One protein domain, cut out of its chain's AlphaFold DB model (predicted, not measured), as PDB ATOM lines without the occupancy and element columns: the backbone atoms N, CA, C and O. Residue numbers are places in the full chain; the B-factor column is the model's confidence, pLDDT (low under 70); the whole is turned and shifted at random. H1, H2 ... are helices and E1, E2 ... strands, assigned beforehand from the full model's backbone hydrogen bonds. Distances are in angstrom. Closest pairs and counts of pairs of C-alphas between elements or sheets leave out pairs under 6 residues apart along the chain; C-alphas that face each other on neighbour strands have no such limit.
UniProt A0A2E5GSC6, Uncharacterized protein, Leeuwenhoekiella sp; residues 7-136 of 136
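This is residues 7 to 136 of the 136 residues of an uncharacterized protein of Leeuwenhoekiella sp (UniProt A0A2E5GSC6). Helix H2 is the core, with the three-stranded sheet E3 E4 E5 packed along one side of it, H1 and H4 on two other sides, H3 crossing beside its residues 53 to 54 near its last residues and the small strand pair E1 E2 by its first ones. The long link after E5, residues 98 to 121, loops over the face of the sheet that is turned away from H2, then leads to H4. The printed part has 130 residues with four named helices and five named strands, in the order H1 E1 E2 H2 H3 E3 E4 E5 H4. The larger sheet, in the order E3 E4 E5, is antiparallel and the pair E1 E2 is parallel; the class is mixed, helices and strands. The whole is compact, with a radius of gyration of the C-alphas of 13.7 A, and rounded, spanning 36 by 31 by 31 A.

H1, residues 7 to 18, begins with C-alpha 7 at (35.897, -45.752, 30.651) and is 16.7 A long. E1, residues 19 to 21, and E2, residues 41 to 43, are short strands. H2, residues 45 to 56, is 16.8 A long, and H3, residues 61 to 69, is 12.1 A. E3, residues 73 to 79, begins with C-alpha 73 at (18.282, -41.595, 29.546) and is 19.2 A long; E4, residues 86 to 92, is 19.9 A, and E5 is residues 95 to 97. H4, residues 122 to 134, is 18.6 A long and ends with C-alpha 134 at (15.835, -60.757, 13.450).

E3, E4 and E5 form a meander, each strand the antiparallel neighbour of the one before, in two hairpins. N 76 and O 89, 2.8 A, are within hydrogen-bond range across E3 and E4, as are N 97 and O 90, 2.8 A, across E4 and E5. H2 is on one face of this sheet, making two layers, a helix layer and a sheet layer; its height over the sheet is 9.1 A. It lies over E4 and runs along the strands, at 1 degrees to E4 on the local plane; their closest C-alphas are those of Ala 49 and Leu 90, 5.3 A. H1 touches H2 with residues 8 to 12 alone, at a shallow tilt of 26 degrees, opposite ways; the closest C-alphas are those of Ala 8 and Tyr 55, 5.1 A. H3 only just touches H2, with 3 pairs of C-alphas within 8 A, the closest those of Trp 54 and Phe 64, 6.2 A, and only grazes the sheet with residues 64 to 68. H4 only just touches H3, with residue 122 alone and 3 pairs within 8 A, the closest those of Leu 69 and Ile 122, 6.3 A; H4 and H2 are near each other. E1 and E2 are parallel, with N 20 and O 41, 2.8 A, within hydrogen-bond range, and both are near H2. In H1, H2, H3 and H4 every O i to N i+4 pair is within hydrogen-bond range.

The two C-alphas farthest apart are those of Glu 37 and Ser 115, 38.2 A. The printed part has no cut. The links E1 to E2, 19 residues, and E5 to H4, 24 residues, are long. The mean pLDDT of the printed part is 90.1; residues 25 to 27, 116 and 136 are under 70.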
ATOM      1  N   GLU A   7      35.963 -44.666  31.623       95.81
ATOM      2  CA  GLU A   7      35.897 -45.752  30.651       95.81
ATOM      3  C   GLU A   7      34.802 -45.521  29.604       95.81
ATOM      4  O   GLU A   7      35.050 -45.671  28.403       95.81
ATOM      5  N   ALA A   8      33.606 -45.121  30.041       96.12
ATOM      6  CA  ALA A   8      32.504 -44.823  29.140       96.12
ATOM      7  C   ALA A   8      32.836 -43.618  28.250       96.12
ATOM      8  O   ALA A   8      32.613 -43.679  27.043       96.12
ATOM      9  N   GLN A   9      33.469 -42.570  28.789       95.38
ATOM     10  CA  GLN A   9      33.953 -41.436  27.993       95.38
ATOM     11  C   GLN A   9      34.952 -41.881  26.916       95.38
ATOM     12  O   GLN A   9      34.835 -41.476  25.758       95.38
ATOM     13  N   ARG A  10      35.906 -42.756  27.259       97.06
ATOM     14  CA  ARG A  10      36.877 -43.312  26.303       97.06
ATOM     15  C   ARG A  10      36.187 -44.093  25.182       97.06
ATOM     16  O   ARG A  10      36.546 -43.915  24.018       97.06
ATOM     17  N   LYS A  11      35.205 -44.936  25.517       97.38
ATOM     18  CA  LYS A  11      34.425 -45.725  24.546       97.38
ATOM     19  C   LYS A  11      33.570 -44.835  23.644       97.38
ATOM     20  O   LYS A  11      33.637 -44.973  22.429       97.38
ATOM     21  N   ILE A  12      32.865 -43.856  24.209       96.94
ATOM     22  CA  ILE A  12      32.062 -42.882  23.452       96.94
ATOM     23  C   ILE A  12      32.944 -42.058  22.510       96.94
ATOM     24  O   ILE A  12      32.604 -41.882  21.344       96.94
ATOM     25  N   LYS A  13      34.120 -41.610  22.964       96.81
ATOM     26  CA  LYS A  13      35.086 -40.908  22.107       96.81
ATOM     27  C   LYS A  13      35.576 -41.794  20.961       96.81
ATOM     28  O   LYS A  13      35.738 -41.318  19.840       96.81
ATOM     29  N   ASN A  14      35.815 -43.080  21.226       97.31
ATOM     30  CA  ASN A  14      36.195 -44.035  20.188       97.31
ATOM     31  C   ASN A  14      35.070 -44.236  19.160       97.31
ATOM     32  O   ASN A  14      35.351 -44.167  17.964       97.31
ATOM     33  N   LEU A  15      33.824 -44.389  19.626       97.31
ATOM     34  CA  LEU A  15      32.624 -44.448  18.793       97.31
ATOM     35  C   LEU A  15      32.527 -43.214  17.896       97.31
ATOM     36  O   LEU A  15      32.526 -43.362  16.682       97.31
ATOM     37  N   ILE A  16      32.541 -42.011  18.475       96.62
ATOM     38  CA  ILE A  16      32.477 -40.731  17.751       96.62
ATOM     39  C   ILE A  16      33.527 -40.657  16.636       96.62
ATOM     40  O   ILE A  16      33.198 -40.361  15.490       96.62
ATOM     41  N   ASN A  17      34.786 -40.970  16.949       96.81
ATOM     42  CA  ASN A  17      35.891 -40.840  15.997       96.81
ATOM     43  C   ASN A  17      35.814 -41.828  14.825       96.81
ATOM     44  O   ASN A  17      36.441 -41.608  13.789       96.81
ATOM     45  N   ARG A  18      35.109 -42.948  15.003       96.31
ATOM     46  CA  ARG A  18      35.069 -44.071  14.054       96.31
ATOM     47  C   ARG A  18      33.671 -44.330  13.505       96.31
ATOM     48  O   ARG A  18      33.485 -45.287  12.751       96.31
ATOM     49  N   PHE A  19      32.697 -43.496  13.859       96.19
ATOM     50  CA  PHE A  19      31.326 -43.638  13.405       96.19
ATOM     51  C   PHE A  19      31.214 -43.298  11.917       96.19
ATOM     52  O   PHE A  19      31.734 -42.287  11.436       96.19
ATOM     53  N   LYS A  20      30.530 -44.162  11.172       94.12
ATOM     54  CA  LYS A  20      30.218 -43.991   9.756       94.12
ATOM     55  C   LYS A  20      28.732 -44.231   9.561       94.12
ATOM     56  O   LYS A  20      28.249 -45.347   9.740       94.12
ATOM     57  N   TYR A  21      28.032 -43.178   9.155       91.25
ATOM     58  CA  TYR A  21      26.597 -43.246   8.946       91.25
ATOM     59  C   TYR A  21      26.238 -44.256   7.847       91.25
ATOM     60  O   TYR A  21      26.844 -44.265   6.770       91.25
ATOM     61  N   LYS A  22      25.248 -45.104   8.117       87.06
ATOM     62  CA  LYS A  22      24.693 -46.082   7.181       87.06
ATOM     63  C   LYS A  22      23.194 -46.208   7.436       87.06
ATOM     64  O   LYS A  22      22.807 -46.711   8.482       87.06
ATOM     65  N   TYR A  23      22.384 -45.793   6.460       78.00
ATOM     66  CA  TYR A  23      20.929 -45.946   6.514       78.00
ATOM     67  C   TYR A  23      20.512 -47.417   6.650       78.00
ATOM     68  O   TYR A  23      21.105 -48.303   6.020       78.00
ATOM     69  N   ASP A  24      19.451 -47.654   7.418       70.69
ATOM     70  CA  ASP A  24      18.739 -48.925   7.421       70.69
ATOM     71  C   ASP A  24      18.037 -49.159   6.077       70.69
ATOM     72  O   ASP A  24      17.440 -48.261   5.484       70.69
ATOM     73  N   SER A  25      18.154 -50.378   5.544       58.72
ATOM     74  CA  SER A  25      17.772 -50.666   4.159       58.72
ATOM     75  C   SER A  25      16.272 -50.901   3.967       58.72
ATOM     76  O   SER A  25      15.805 -50.715   2.844       58.72
ATOM     77  N   LYS A  26      15.520 -51.311   5.011       62.03
ATOM     78  CA  LYS A  26      14.066 -51.606   4.927       62.03
ATOM     79  C   LYS A  26      13.272 -51.505   6.241       62.03
ATOM     80  O   LYS A  26      12.065 -51.293   6.179       62.03
ATOM     81  N   VAL A  27      13.899 -51.687   7.405       67.31
ATOM     82  CA  VAL A  27      13.225 -51.721   8.716       67.31
ATOM     83  C   VAL A  27      14.010 -50.850   9.681       67.31
ATOM     84  O   VAL A  27      15.189 -51.104   9.863       67.31
ATOM     85  N   ASP A  28      13.348 -49.862  10.285       72.88
ATOM     86  CA  ASP A  28      13.906 -49.050  11.375       72.88
ATOM     87  C   ASP A  28      14.098 -49.949  12.604       72.88
ATOM     88  O   ASP A  28      13.117 -50.366  13.248       72.88
ATOM     89  N   SER A  29      15.361 -50.296  12.847       82.56
ATOM     90  CA  SER A  29      15.821 -51.281  13.815       82.56
ATOM     91  C   SER A  29      16.964 -50.710  14.644       82.56
ATOM     92  O   SER A  29      17.820 -50.010  14.126       82.56
ATOM     93  N   TRP A  30      16.979 -50.987  15.947       89.31
ATOM     94  CA  TRP A  30      17.960 -50.379  16.850       89.31
ATOM     95  C   TRP A  30      18.972 -51.431  17.288       89.31
ATOM     96  O   TRP A  30      18.581 -52.525  17.700       89.31
ATOM     97  N   ARG A  31      20.269 -51.132  17.277       90.69
ATOM     98  CA  ARG A  31      21.281 -52.042  17.833       90.69
ATOM     99  C   ARG A  31      22.388 -51.315  18.573       90.69
ATOM    100  O   ARG A  31      22.713 -50.162  18.318       90.69
ATOM    101  N   ILE A  32      22.996 -52.060  19.490       94.31
ATOM    102  CA  ILE A  32      24.289 -51.696  20.057       94.31
ATOM    103  C   ILE A  32      25.328 -51.986  18.976       94.31
ATOM    104  O   ILE A  32      25.403 -53.106  18.469       94.31
ATOM    105  N   LEU A  33      26.084 -50.967  18.586       94.00
ATOM    106  CA  LEU A  33      27.072 -51.074  17.528       94.00
ATOM    107  C   LEU A  33      28.334 -51.775  18.017       94.00
ATOM    108  O   LEU A  33      28.896 -51.451  19.064       94.00
ATOM    109  N   GLU A  34      28.821 -52.668  17.169       93.44
ATOM    110  CA  GLU A  34      30.140 -53.272  17.270       93.44
ATOM    111  C   GLU A  34      31.036 -52.717  16.161       93.44
ATOM    112  O   GLU A  34      30.563 -52.206  15.139       93.44
ATOM    113  N   MET A  35      32.344 -52.763  16.398       93.81
ATOM    114  CA  MET A  35      33.322 -52.320  15.415       93.81
ATOM    115  C   MET A  35      33.434 -53.375  14.312       93.81
ATOM    116  O   MET A  35      33.600 -54.556  14.605       93.81
ATOM    117  N   ASP A  36      33.346 -52.950  13.055       92.62
ATOM    118  CA  ASP A  36      33.532 -53.833  11.908       92.62
ATOM    119  C   ASP A  36      35.014 -54.183  11.671       92.62
ATOM    120  O   ASP A  36      35.923 -53.608  12.275       92.62
ATOM    121  N   GLU A  37      35.264 -55.103  10.737       92.75
ATOM    122  CA  GLU A  37      36.612 -55.542  10.338       92.75
ATOM    123  C   GLU A  37      37.508 -54.392   9.841       92.75
ATOM    124  O   GLU A  37      38.733 -54.488   9.869       92.75
ATOM    125  N   THR A  38      36.909 -53.278   9.409       92.94
ATOM    126  CA  THR A  38      37.620 -52.080   8.941       92.94
ATOM    127  C   THR A  38      37.888 -51.069  10.056       92.94
ATOM    128  O   THR A  38      38.418 -49.986   9.797       92.94
ATOM    129  N   GLY A  39      37.520 -51.389  11.298       94.31
ATOM    130  CA  GLY A  39      37.731 -50.536  12.458       94.31
ATOM    131  C   GLY A  39      36.722 -49.392  12.596       94.31
ATOM    132  O   GLY A  39      37.057 -48.380  13.225       94.31
ATOM    133  N   HIS A  40      35.529 -49.518  12.003       95.69
ATOM    134  CA  HIS A  40      34.469 -48.504  12.017       95.69
ATOM    135  C   HIS A  40      33.189 -48.999  12.697       95.69
ATOM    136  O   HIS A  40      32.862 -50.180  12.656       95.69
ATOM    137  N   TYR A  41      32.419 -48.071  13.264       95.50
ATOM    138  CA  TYR A  41      31.053 -48.335  13.723       95.50
ATOM    139  C   TYR A  41      30.075 -47.878  12.645       95.50
ATOM    140  O   TYR A  41      30.089 -46.704  12.272       95.50
ATOM    141  N   ARG A  42      29.232 -48.782  12.132       94.25
ATOM    142  CA  ARG A  42      28.281 -48.472  11.050       94.25
ATOM    143  C   ARG A  42      26.838 -48.612  11.508       94.25
ATOM    144  O   ARG A  42      26.379 -49.724  11.770       94.25
ATOM    145  N   GLY A  43      26.118 -47.499  11.519       92.12
ATOM    146  CA  GLY A  43      24.706 -47.431  11.886       92.12
ATOM    147  C   GLY A  43      24.094 -46.077  11.565       92.12
ATOM    148  O   GLY A  43      24.734 -45.242  10.922       92.12
ATOM    149  N   ASP A  44      22.866 -45.876  12.011       92.06
ATOM    150  CA  ASP A  44      22.125 -44.624  11.885       92.06
ATOM    151  C   ASP A  44      22.043 -43.870  13.229       92.06
ATOM    152  O   ASP A  44      22.874 -44.076  14.123       92.06
ATOM    153  N   CYS A  45      21.102 -42.927  13.351       92.88
ATOM    154  CA  CYS A  45      20.942 -42.129  14.566       92.88
ATOM    155  C   CYS A  45      20.495 -42.949  15.772       92.88
ATOM    156  O   CYS A  45      20.982 -42.726  16.884       92.88
ATOM    157  N   ASP A  46      19.603 -43.910  15.557       92.44
ATOM    158  CA  ASP A  46      19.045 -44.727  16.621       92.44
ATOM    159  C   ASP A  46      20.111 -45.680  17.180       92.44
ATOM    160  O   ASP A  46      20.315 -45.754  18.397       92.44
ATOM    161  N   ASP A  47      20.875 -46.313  16.284       94.25
ATOM    162  CA  ASP A  47      22.024 -47.150  16.629       94.25
ATOM    163  C   ASP A  47      23.060 -46.382  17.464       94.25
ATOM    164  O   ASP A  47      23.552 -46.865  18.491       94.25
ATOM    165  N   PHE A  48      23.396 -45.159  17.044       96.50
ATOM    166  CA  PHE A  48      24.358 -44.322  17.753       96.50
ATOM    167  C   PHE A  48      23.880 -43.994  19.172       96.50
ATOM    168  O   PHE A  48      24.611 -44.221  20.140       96.50
ATOM    169  N   ALA A  49      22.646 -43.505  19.309       95.88
ATOM    170  CA  ALA A  49      22.069 -43.115  20.591       95.88
ATOM    171  C   ALA A  49      22.018 -44.295  21.576       95.88
ATOM    172  O   ALA A  49      22.431 -44.171  22.733       95.88
ATOM    173  N   VAL A  50      21.565 -45.464  21.115       95.31
ATOM    174  CA  VAL A  50      21.502 -46.686  21.930       95.31
ATOM    175  C   VAL A  50      22.894 -47.154  22.349       95.31
ATOM    176  O   VAL A  50      23.091 -47.535  23.505       95.31
ATOM    177  N   THR A  51      23.880 -47.078  21.453       97.31
ATOM    178  CA  THR A  51      25.267 -47.469  21.751       97.31
ATOM    179  C   THR A  51      25.911 -46.540  22.782       97.31
ATOM    180  O   THR A  51      26.563 -47.010  23.716       97.31
ATOM    181  N   VAL A  52      25.698 -45.224  22.682       97.56
ATOM    182  CA  VAL A  52      26.179 -44.274  23.700       97.56
ATOM    183  C   VAL A  52      25.572 -44.603  25.065       97.56
ATOM    184  O   VAL A  52      26.301 -44.685  26.057       97.56
ATOM    185  N   TRP A  53      24.261 -44.852  25.125       97.06
ATOM    186  CA  TRP A  53      23.592 -45.220  26.372       97.06
ATOM    187  C   TRP A  53      24.120 -46.540  26.957       97.06
ATOM    188  O   TRP A  53      24.356 -46.636  28.165       97.06
ATOM    189  N   TRP A  54      24.389 -47.534  26.108       97.56
ATOM    190  CA  TRP A  54      25.011 -48.801  26.496       97.56
ATOM    191  C   TRP A  54      26.366 -48.606  27.183       97.56
ATOM    192  O   TRP A  54      26.605 -49.173  28.254       97.56
ATOM    193  N   TYR A  55      27.223 -47.742  26.634       97.62
ATOM    194  CA  TYR A  55      28.511 -47.424  27.249       97.62
ATOM    195  C   TYR A  55      28.369 -46.652  28.560       97.62
ATOM    196  O   TYR A  55      29.066 -46.981  29.518       97.62
ATOM    197  N   ILE A  56      27.438 -45.694  28.661       96.88
ATOM    198  CA  ILE A  56      27.142 -44.994  29.929       96.88
ATOM    199  C   ILE A  56      26.714 -45.990  31.013       96.88
ATOM    200  O   ILE A  56      27.094 -45.862  32.178       96.88
ATOM    201  N   CYS A  57      25.972 -47.028  30.629       96.38
ATOM    202  CA  CYS A  57      25.550 -48.095  31.528       96.38
ATOM    203  C   CYS A  57      26.674 -49.052  31.939       96.38
ATOM    204  O   CYS A  57      26.420 -49.957  32.737       96.38
ATOM    205  N   GLY A  58      27.894 -48.882  31.422       96.06
ATOM    206  CA  GLY A  58      28.983 -49.835  31.618       96.06
ATOM    207  C   GLY A  58      28.627 -51.209  31.061       96.06
ATOM    208  O   GLY A  58      28.904 -52.214  31.707       96.06
ATOM    209  N   GLU A  59      27.931 -51.234  29.921       96.06
ATOM    210  CA  GLU A  59      27.604 -52.457  29.184       96.06
ATOM    211  C   GLU A  59      26.789 -53.465  30.012       96.06
ATOM    212  O   GLU A  59      26.947 -54.682  29.938       96.06
ATOM    213  N   SER A  60      25.888 -52.928  30.838       95.75
ATOM    214  CA  SER A  60      24.996 -53.692  31.704       95.75
ATOM    215  C   SER A  60      23.550 -53.544  31.247       95.75
ATOM    216  O   SER A  60      22.966 -52.467  31.371       95.75
ATOM    217  N   TYR A  61      22.931 -54.644  30.805       93.88
ATOM    218  CA  TYR A  61      21.512 -54.660  30.418       93.88
ATOM    219  C   TYR A  61      20.592 -54.226  31.558       93.88
ATOM    220  O   TYR A  61      19.625 -53.506  31.328       93.88
ATOM    221  N   TRP A  62      20.918 -54.600  32.798       94.12
ATOM    222  CA  TRP A  62      20.159 -54.156  33.964       94.12
ATOM    223  C   TRP A  62      20.141 -52.628  34.077       94.12
ATOM    224  O   TRP A  62      19.071 -52.026  34.169       94.12
ATOM    225  N   LYS A  63      21.309 -51.976  34.009       95.06
ATOM    226  CA  LYS A  63      21.410 -50.506  34.059       95.06
ATOM    227  C   LYS A  63      20.782 -49.848  32.828       95.06
ATOM    228  O   LYS A  63      20.105 -48.833  32.971       95.06
ATOM    229  N   PHE A  64      20.951 -50.460  31.658       94.88
ATOM    230  CA  PHE A  64      20.384 -49.992  30.398       94.88
ATOM    231  C   PHE A  64      18.863 -49.877  30.485       94.88
ATOM    232  O   PHE A  64      18.313 -48.792  30.298       94.88
ATOM    233  N   TRP A  65      18.181 -50.966  30.847       93.44
ATOM    234  CA  TRP A  65      16.721 -50.996  30.916       93.44
ATOM    235  C   TRP A  65      16.177 -50.185  32.091       93.44
ATOM    236  O   TRP A  65      15.225 -49.425  31.918       93.44
ATOM    237  N   THR A  66      16.798 -50.280  33.273       92.94
ATOM    238  CA  THR A  66      16.351 -49.502  34.440       92.94
ATOM    239  C   THR A  66      16.533 -48.001  34.246       92.94
ATOM    240  O   THR A  66      15.687 -47.233  34.691       92.94
ATOM    241  N   GLY A  67      17.583 -47.541  33.560       92.38
ATOM    242  CA  GLY A  67      17.749 -46.111  33.302       92.38
ATOM    243  C   GLY A  67      16.807 -45.565  32.225       92.38
ATOM    244  O   GLY A  67      16.432 -44.400  32.328       92.38
ATOM    245  N   ILE A  68      16.347 -46.388  31.275       92.31
ATOM    246  CA  ILE A  68      15.241 -46.013  30.372       92.31
ATOM    247  C   ILE A  68      13.935 -45.914  31.164       92.31
ATOM    248  O   ILE A  68      13.259 -44.890  31.106       92.31
ATOM    249  N   LEU A  69      13.618 -46.946  31.957       90.62
ATOM    250  CA  LEU A  69      12.407 -47.005  32.783       90.62
ATOM    251  C   LEU A  69      12.299 -45.820  33.752       90.62
ATOM    252  O   LEU A  69      11.224 -45.266  33.948       90.62
ATOM    253  N   LEU A  70      13.423 -45.432  34.356       91.38
ATOM    254  CA  LEU A  70      13.509 -44.335  35.321       91.38
ATOM    255  C   LEU A  70      13.790 -42.973  34.667       91.38
ATOM    256  O   LEU A  70      14.143 -42.032  35.373       91.38
ATOM    257  N   PHE A  71      13.671 -42.858  33.339       89.75
ATOM    258  CA  PHE A  71      13.866 -41.611  32.585       89.75
ATOM    259  C   PHE A  71      15.231 -40.931  32.801       89.75
ATOM    260  O   PHE A  71      15.365 -39.720  32.610       89.75
ATOM    261  N   LYS A  72      16.260 -41.704  33.173       92.38
ATOM    262  CA  LYS A  72      17.639 -41.209  33.288       92.38
ATOM    263  C   LYS A  72      18.218 -40.900  31.912       92.38
ATOM    264  O   LYS A  72      18.817 -39.848  31.732       92.38
ATOM    265  N   ALA A  73      18.020 -41.812  30.964       93.38
ATOM    266  CA  ALA A  73      18.282 -41.595  29.546       93.38
ATOM    267  C   ALA A  73      16.987 -41.181  28.865       93.38
ATOM    268  O   ALA A  73      15.968 -41.806  29.136       93.38
ATOM    269  N   LYS A  74      17.022 -40.167  28.000       93.56
ATOM    270  CA  LYS A  74      15.877 -39.644  27.248       93.56
ATOM    271  C   LYS A  74      16.147 -39.675  25.749       93.56
ATOM    272  O   LYS A  74      16.972 -38.917  25.264       93.56
ATOM    273  N   PHE A  75      15.434 -40.517  25.013       93.75
ATOM    274  CA  PHE A  75      15.499 -40.597  23.557       93.75
ATOM    275  C   PHE A  75      14.463 -39.659  22.944       93.75
ATOM    276  O   PHE A  75      13.260 -39.923  22.980       93.75
ATOM    277  N   TRP A  76      14.923 -38.541  22.401       92.62
ATOM    278  CA  TRP A  76      14.086 -37.565  21.721       92.62
ATOM    279  C   TRP A  76      14.041 -37.872  20.240       92.62
ATOM    280  O   TRP A  76      15.089 -37.966  19.607       92.62
ATOM    281  N   ARG A  77      12.838 -37.954  19.673       91.06
ATOM    282  CA  ARG A  77      12.689 -37.850  18.224       91.06
ATOM    283  C   ARG A  77      12.462 -36.395  17.865       91.06
ATOM    284  O   ARG A  77      11.579 -35.757  18.427       91.06
ATOM    285  N   CYS A  78      13.263 -35.877  16.956       92.00
ATOM    286  CA  CYS A  78      13.220 -34.500  16.478       92.00
ATOM    287  C   CYS A  78      13.323 -34.477  14.949       92.00
ATOM    288  O   CYS A  78      13.362 -35.531  14.310       92.00
ATOM    289  N   LEU A  79      13.342 -33.283  14.363       92.81
ATOM    290  CA  LEU A  79      13.646 -33.093  12.944       92.81
ATOM    291  C   LEU A  79      14.993 -32.389  12.804       92.81
ATOM    292  O   LEU A  79      15.278 -31.452  13.554       92.81
ATOM    293  N   THR A  80      15.813 -32.831  11.852       91.69
ATOM    294  CA  THR A  80      17.047 -32.120  11.499       91.69
ATOM    295  C   THR A  80      16.722 -30.757  10.890       91.69
ATOM    296  O   THR A  80      15.749 -30.625  10.153       91.69
ATOM    297  N   GLU A  81      17.541 -29.742  11.169       87.69
ATOM    298  CA  GLU A  81      17.317 -28.376  10.663       87.69
ATOM    299  C   GLU A  81      17.354 -28.300   9.129       87.69
ATOM    300  O   GLU A  81      16.517 -27.665   8.495       87.69
ATOM    301  N   LYS A  82      18.346 -28.959   8.521       85.31
ATOM    302  CA  LYS A  82      18.648 -28.790   7.095       85.31
ATOM    303  C   LYS A  82      17.591 -29.412   6.183       85.31
ATOM    304  O   LYS A  82      17.192 -28.794   5.202       85.31
ATOM    305  N   ASP A  83      17.178 -30.637   6.501       86.06
ATOM    306  CA  ASP A  83      16.394 -31.483   5.595       86.06
ATOM    307  C   ASP A  83      15.040 -31.904   6.197       86.06
ATOM    308  O   ASP A  83      14.273 -32.612   5.548       86.06
ATOM    309  N   TYR A  84      14.729 -31.485   7.434       88.00
ATOM    310  CA  TYR A  84      13.502 -31.841   8.164       88.00
ATOM    311  C   TYR A  84      13.255 -33.354   8.265       88.00
ATOM    312  O   TYR A  84      12.117 -33.824   8.334       88.00
ATOM    313  N   ILE A  85      14.333 -34.138   8.292       88.31
ATOM    314  CA  ILE A  85      14.270 -35.595   8.390       88.31
ATOM    315  C   ILE A  85      14.171 -35.986   9.865       88.31
ATOM    316  O   ILE A  85      14.810 -35.376  10.725       88.31
ATOM    317  N   GLY A  86      13.367 -37.010  10.161       88.88
ATOM    318  CA  GLY A  86      13.248 -37.562  11.509       88.88
ATOM    319  C   GLY A  86      14.599 -38.046  12.041       88.88
ATOM    320  O   GLY A  86      15.312 -38.768  11.350       88.88
ATOM    321  N   HIS A  87      14.932 -37.657  13.267       92.81
ATOM    322  CA  HIS A  87      16.222 -37.915  13.895       92.81
ATOM    323  C   HIS A  87      16.057 -38.305  15.360       92.81
ATOM    324  O   HIS A  87      15.119 -37.835  16.010       92.81
ATOM    325  N   LEU A  88      16.958 -39.140  15.879       93.31
ATOM    326  CA  LEU A  88      16.974 -39.536  17.283       93.31
ATOM    327  C   LEU A  88      18.171 -38.927  18.018       93.31
ATOM    328  O   LEU A  88      19.313 -39.070  17.590       93.31
ATOM    329  N   VAL A  89      17.897 -38.300  19.160       95.19
ATOM    330  CA  VAL A  89      18.887 -37.680  20.047       95.19
ATOM    331  C   VAL A  89      18.799 -38.327  21.427       95.19
ATOM    332  O   VAL A  89      17.708 -38.479  21.979       95.19
ATOM    333  N   LEU A  90      19.942 -38.672  22.016       96.19
ATOM    334  CA  LEU A  90      20.021 -39.110  23.410       96.19
ATOM    335  C   LEU A  90      20.277 -37.901  24.314       96.19
ATOM    336  O   LEU A  90      21.293 -37.239  24.160       96.19
ATOM    337  N   GLU A  91      19.419 -37.663  25.303       95.25
ATOM    338  CA  GLU A  91      19.655 -36.750  26.427       95.25
ATOM    339  C   GLU A  91      19.954 -37.554  27.703       95.25
ATOM    340  O   GLU A  91      19.244 -38.501  28.051       95.25
ATOM    341  N   TYR A  92      20.998 -37.161  28.425       95.12
ATOM    342  CA  TYR A  92      21.392 -37.713  29.716       95.12
ATOM    343  C   TYR A  92      22.006 -36.603  30.577       95.12
ATOM    344  O   TYR A  92      22.881 -35.870  30.124       95.12
ATOM    345  N   ASP A  93      21.543 -36.475  31.824       93.38
ATOM    346  CA  ASP A  93      22.044 -35.477  32.792       93.38
ATOM    347  C   ASP A  93      22.007 -34.023  32.259       93.38
ATOM    348  O   ASP A  93      22.906 -33.219  32.494       93.38
ATOM    349  N   GLY A  94      20.958 -33.695  31.493       92.12
ATOM    350  CA  GLY A  94      20.716 -32.354  30.945       92.12
ATOM    351  C   GLY A  94      21.506 -32.001  29.681       92.12
ATOM    352  O   GLY A  94      21.256 -30.946  29.100       92.12
ATOM    353  N   GLU A  95      22.402 -32.874  29.222       95.38
ATOM    354  CA  GLU A  95      23.118 -32.732  27.952       95.38
ATOM    355  C   GLU A  95      22.637 -33.791  26.952       95.38
ATOM    356  O   GLU A  95      22.186 -34.875  27.316       95.38
ATOM    357  N   ALA A  96      22.712 -33.453  25.675       95.50
ATOM    358  CA  ALA A  96      22.238 -34.216  24.540       95.50
ATOM    359  C   ALA A  96      23.385 -34.531  23.575       95.50
ATOM    360  O   ALA A  96      24.348 -33.773  23.462       95.50
ATOM    361  N   ILE A  97      23.289 -35.668  22.893       96.50
ATOM    362  CA  ILE A  97      24.268 -36.131  21.914       96.50
ATOM    363  C   ILE A  97      23.579 -36.917  20.799       96.50
ATOM    364  O   ILE A  97      22.608 -37.642  21.027       96.50
ATOM    365  N   ASP A  98      24.123 -36.799  19.595       95.69
ATOM    366  CA  ASP A  98      23.711 -37.558  18.422       95.69
ATOM    367  C   ASP A  98      24.897 -37.813  17.474       95.69
ATOM    368  O   ASP A  98      26.045 -37.436  17.745       95.69
ATOM    369  N   ASN A  99      24.607 -38.450  16.341       94.88
ATOM    370  CA  ASN A  99      25.595 -38.776  15.321       94.88
ATOM    371  C   ASN A  99      25.910 -37.628  14.338       94.88
ATOM    372  O   ASN A  99      26.683 -37.850  13.405       94.88
ATOM    373  N   ILE A 100      25.296 -36.449  14.488       93.62
ATOM    374  CA  ILE A 100      25.520 -35.265  13.641       93.62
ATOM    375  C   ILE A 100      26.502 -34.316  14.333       93.62
ATOM    376  O   ILE A 100      27.537 -33.975  13.766       93.62
ATOM    377  N   TYR A 101      26.209 -33.921  15.572       94.12
ATOM    378  CA  TYR A 101      27.063 -33.048  16.373       94.12
ATOM    379  C   TYR A 101      28.270 -33.780  16.943       94.12
ATOM    380  O   TYR A 101      29.322 -33.160  17.108       94.12
ATOM    381  N   LEU A 102      28.129 -35.077  17.252       94.06
ATOM    382  CA  LEU A 102      29.206 -35.924  17.778       94.06
ATOM    383  C   LEU A 102      29.886 -35.352  19.040       94.06
ATOM    384  O   LEU A 102      31.067 -35.586  19.298       94.06
ATOM    385  N   LYS A 103      29.143 -34.587  19.841       94.56
ATOM    386  CA  LYS A 103      29.579 -34.001  21.113       94.56
ATOM    387  C   LYS A 103      28.366 -33.745  22.001       94.56
ATOM    388  O   LYS A 103      27.257 -33.595  21.497       94.56
ATOM    389  N   TRP A 104      28.597 -33.683  23.307       95.38
ATOM    390  CA  TRP A 104      27.570 -33.316  24.274       95.38
ATOM    391  C   TRP A 104      27.267 -31.820  24.176       95.38
ATOM    392  O   TRP A 104      28.189 -31.004  24.220       95.38
ATOM    393  N   LEU A 105      25.992 -31.479  24.030       95.75
ATOM    394  CA  LEU A 105      25.472 -30.116  23.946       95.75
ATOM    395  C   LEU A 105      24.191 -30.006  24.757       95.75
ATOM    396  O   LEU A 105      23.475 -30.987  24.926       95.75
ATOM    397  N   LYS A 106      23.833 -28.817  25.215       94.44
ATOM    398  CA  LYS A 106      22.456 -28.586  25.649       94.44
ATOM    399  C   LYS A 106      21.533 -28.574  24.428       94.44
ATOM    400  O   LYS A 106      21.942 -28.240  23.320       94.44
ATOM    401  N   LYS A 107      20.264 -28.938  24.619       90.94
ATOM    402  CA  LYS A 107      19.300 -29.020  23.504       90.94
ATOM    403  C   LYS A 107      19.041 -27.679  22.816       90.94
ATOM    404  O   LYS A 107      18.738 -27.676  21.634       90.94
ATOM    405  N   ASP A 108      19.146 -26.568  23.537       90.69
ATOM    406  CA  ASP A 108      19.024 -25.207  22.998       90.69
ATOM    407  C   ASP A 108      20.244 -24.772  22.166       90.69
ATOM    408  O   ASP A 108      20.149 -23.830  21.387       90.69
ATOM    409  N   GLU A 109      21.371 -25.477  22.289       93.81
ATOM    410  CA  GLU A 109      22.563 -25.298  21.451       93.81
ATOM    411  C   GLU A 109      22.515 -26.153  20.173       93.81
ATOM    412  O   GLU A 109      23.356 -25.998  19.283       93.81
ATOM    413  N   MET A 110      21.555 -27.075  20.080       93.62
ATOM    414  CA  MET A 110      21.306 -27.878  18.890       93.62
ATOM    415  C   MET A 110      20.258 -27.172  18.029       93.62
ATOM    416  O   MET A 110      19.211 -26.759  18.517       93.62
ATOM    417  N   SER A 111      20.512 -27.067  16.730       93.25
ATOM    418  CA  SER A 111      19.601 -26.429  15.780       93.25
ATOM    419  C   SER A 111      18.449 -27.333  15.337       93.25
ATOM    420  O   SER A 111      17.555 -26.899  14.614       93.25
ATOM    421  N   HIS A 112      18.428 -28.586  15.801       91.44
ATOM    422  CA  HIS A 112      17.321 -29.509  15.572       91.44
ATOM    423  C   HIS A 112      15.997 -28.955  16.093       91.44
ATOM    424  O   HIS A 112      15.905 -28.366  17.170       91.44
ATOM    425  N   HIS A 113      14.923 -29.256  15.374       89.56
ATOM    426  CA  HIS A 113      13.579 -28.909  15.803       89.56
ATOM    427  C   HIS A 113      13.055 -29.976  16.770       89.56
ATOM    428  O   HIS A 113      12.529 -31.017  16.364       89.56
ATOM    429  N   PHE A 114      13.168 -29.711  18.073       85.94
ATOM    430  CA  PHE A 114      12.618 -30.554  19.148       85.94
ATOM    431  C   PHE A 114      11.088 -30.429  19.296       85.94
ATOM    432  O   PHE A 114      10.562 -30.411  20.405       85.94
ATOM    433  N   SER A 115      10.348 -30.356  18.186       77.38
ATOM    434  CA  SER A 115       8.881 -30.436  18.179       77.38
ATOM    435  C   SER A 115       8.357 -31.876  18.241       77.38
ATOM    436  O   SER A 115       7.145 -32.087  18.268       77.38
ATOM    437  N   GLY A 116       9.246 -32.874  18.206       68.00
ATOM    438  CA  GLY A 116       8.860 -34.273  18.344       68.00
ATOM    439  C   GLY A 116       8.701 -34.707  19.803       68.00
ATOM    440  O   GLY A 116       8.827 -33.918  20.739       68.00
ATOM    441  N   TYR A 117       8.356 -35.977  20.001       78.00
ATOM    442  CA  TYR A 117       7.996 -36.514  21.309       78.00
ATOM    443  C   TYR A 117       9.123 -37.352  21.915       78.00
ATOM    444  O   TYR A 117       9.958 -37.936  21.220       78.00
ATOM    445  N   LEU A 118       9.132 -37.407  23.245       78.81
ATOM    446  CA  LEU A 118      10.007 -38.282  24.007       78.81
ATOM    447  C   LEU A 118       9.607 -39.739  23.745       78.81
ATOM    448  O   LEU A 118       8.493 -40.148  24.073       78.81
ATOM    449  N   ILE A 119      10.528 -40.530  23.200       75.56
ATOM    450  CA  ILE A 119      10.301 -41.937  22.861       75.56
ATOM    451  C   ILE A 119      10.955 -42.886  23.874       75.56
ATOM    452  O   ILE A 119      11.344 -44.009  23.569       75.56
ATOM    453  N   ASN A 120      10.995 -42.466  25.138       72.69
ATOM    454  CA  ASN A 120      11.391 -43.288  26.289       72.69
ATOM    455  C   ASN A 120      10.409 -44.415  26.631       72.69
ATOM    456  O   ASN A 120      10.212 -44.775  27.791       72.69
ATOM    457  N   ASN A 121       9.759 -44.988  25.631       78.81
ATOM    458  CA  ASN A 121       8.928 -46.147  25.838       78.81
ATOM    459  C   ASN A 121       9.819 -47.390  25.804       78.81
ATOM    460  O   ASN A 121      10.250 -47.823  24.735       78.81
ATOM    461  N   ILE A 122      10.066 -47.974  26.978       82.25
ATOM    462  CA  ILE A 122      10.878 -49.186  27.127       82.25
ATOM    463  C   ILE A 122      10.423 -50.321  26.201       82.25
ATOM    464  O   ILE A 122      11.264 -51.020  25.643       82.25
ATOM    465  N   LEU A 123       9.110 -50.469  25.983       82.12
ATOM    466  CA  LEU A 123       8.559 -51.487  25.091       82.12
ATOM    467  C   LEU A 123       8.919 -51.190  23.642       82.12
ATOM    468  O   LEU A 123       9.286 -52.100  22.909       82.12
ATOM    469  N   MET A 124       8.860 -49.923  23.232       85.31
ATOM    470  CA  MET A 124       9.230 -49.551  21.873       85.31
ATOM    471  C   MET A 124      10.726 -49.771  21.626       85.31
ATOM    472  O   MET A 124      11.076 -50.388  20.624       85.31
ATOM    473  N   VAL A 125      11.590 -49.348  22.555       84.69
ATOM    474  CA  VAL A 125      13.038 -49.613  22.479       84.69
ATOM    475  C   VAL A 125      13.298 -51.121  22.404       84.69
ATOM    476  O   VAL A 125      14.035 -51.576  21.533       84.69
ATOM    477  N   ALA A 126      12.645 -51.922  23.252       86.19
ATOM    478  CA  ALA A 126      12.791 -53.377  23.249       86.19
ATOM    479  C   ALA A 126      12.323 -54.024  21.934       86.19
ATOM    480  O   ALA A 126      13.037 -54.864  21.389       86.19
ATOM    481  N   ILE A 127      11.169 -53.617  21.395       86.56
ATOM    482  CA  ILE A 127      10.652 -54.108  20.108       86.56
ATOM    483  C   ILE A 127      11.627 -53.758  18.983       86.56
ATOM    484  O   ILE A 127      11.993 -54.630  18.200       86.56
ATOM    485  N   LYS A 128      12.101 -52.510  18.919       86.12
ATOM    486  CA  LYS A 128      13.055 -52.050  17.899       86.12
ATOM    487  C   LYS A 128      14.384 -52.794  17.967       86.12
ATOM    488  O   LYS A 128      14.915 -53.184  16.928       86.12
ATOM    489  N   MET A 129      14.882 -53.056  19.174       84.94
ATOM    490  CA  MET A 129      16.086 -53.862  19.373       84.94
ATOM    491  C   MET A 129      15.885 -55.337  19.015       84.94
ATOM    492  O   MET A 129      16.789 -55.966  18.467       84.94
ATOM    493  N   LEU A 130      14.704 -55.902  19.278       87.12
ATOM    494  CA  LEU A 130      14.373 -57.269  18.873       87.12
ATOM    495  C   LEU A 130      14.307 -57.399  17.345       87.12
ATOM    496  O   LEU A 130      14.857 -58.353  16.798       87.12
ATOM    497  N   LEU A 131      13.700 -56.429  16.655       84.56
ATOM    498  CA  LEU A 131      13.683 -56.378  15.190       84.56
ATOM    499  C   LEU A 131      15.108 -56.331  14.617       84.56
ATOM    500  O   LEU A 131      15.397 -57.047  13.660       84.56
ATOM    501  N   GLY A 132      16.012 -55.573  15.246       78.50
ATOM    502  CA  GLY A 132      17.426 -55.512  14.862       78.50
ATOM    503  C   GLY A 132      18.162 -56.852  14.947       78.50
ATOM    504  O   GLY A 132      19.071 -57.079  14.160       78.50
ATOM    505  N   LYS A 133      17.747 -57.759  15.844       81.19
ATOM    506  CA  LYS A 133      18.301 -59.124  15.928       81.19
ATOM    507  C   LYS A 133      17.743 -60.093  14.883       81.19
ATOM    508  O   LYS A 133      18.362 -61.121  14.642       81.19
ATOM    509  N   ILE A 134      16.548 -59.831  14.348       80.44
ATOM    510  CA  ILE A 134      15.835 -60.757  13.450       80.44
ATOM    511  C   ILE A 134      16.103 -60.427  11.979       80.44
ATOM    512  O   ILE A 134      16.230 -61.332  11.159       80.44
ATOM    513  N   PHE A 135      16.139 -59.142  11.627       72.75
ATOM    514  CA  PHE A 135      16.141 -58.685  10.233       72.75
ATOM    515  C   PHE A 135      17.530 -58.335   9.675       72.75
ATOM    516  O   PHE A 135      17.610 -57.839   8.546       72.75
ATOM    517  N   LYS A 136      18.608 -58.572  10.427       61.41
ATOM    518  CA  LYS A 136      19.980 -58.231  10.037       61.41
ATOM    519  C   LYS A 136      20.978 -59.311  10.417       61.41
ATOM    520  O   LYS A 136      20.824 -59.880  11.517       61.41
TER     521      LYS A 136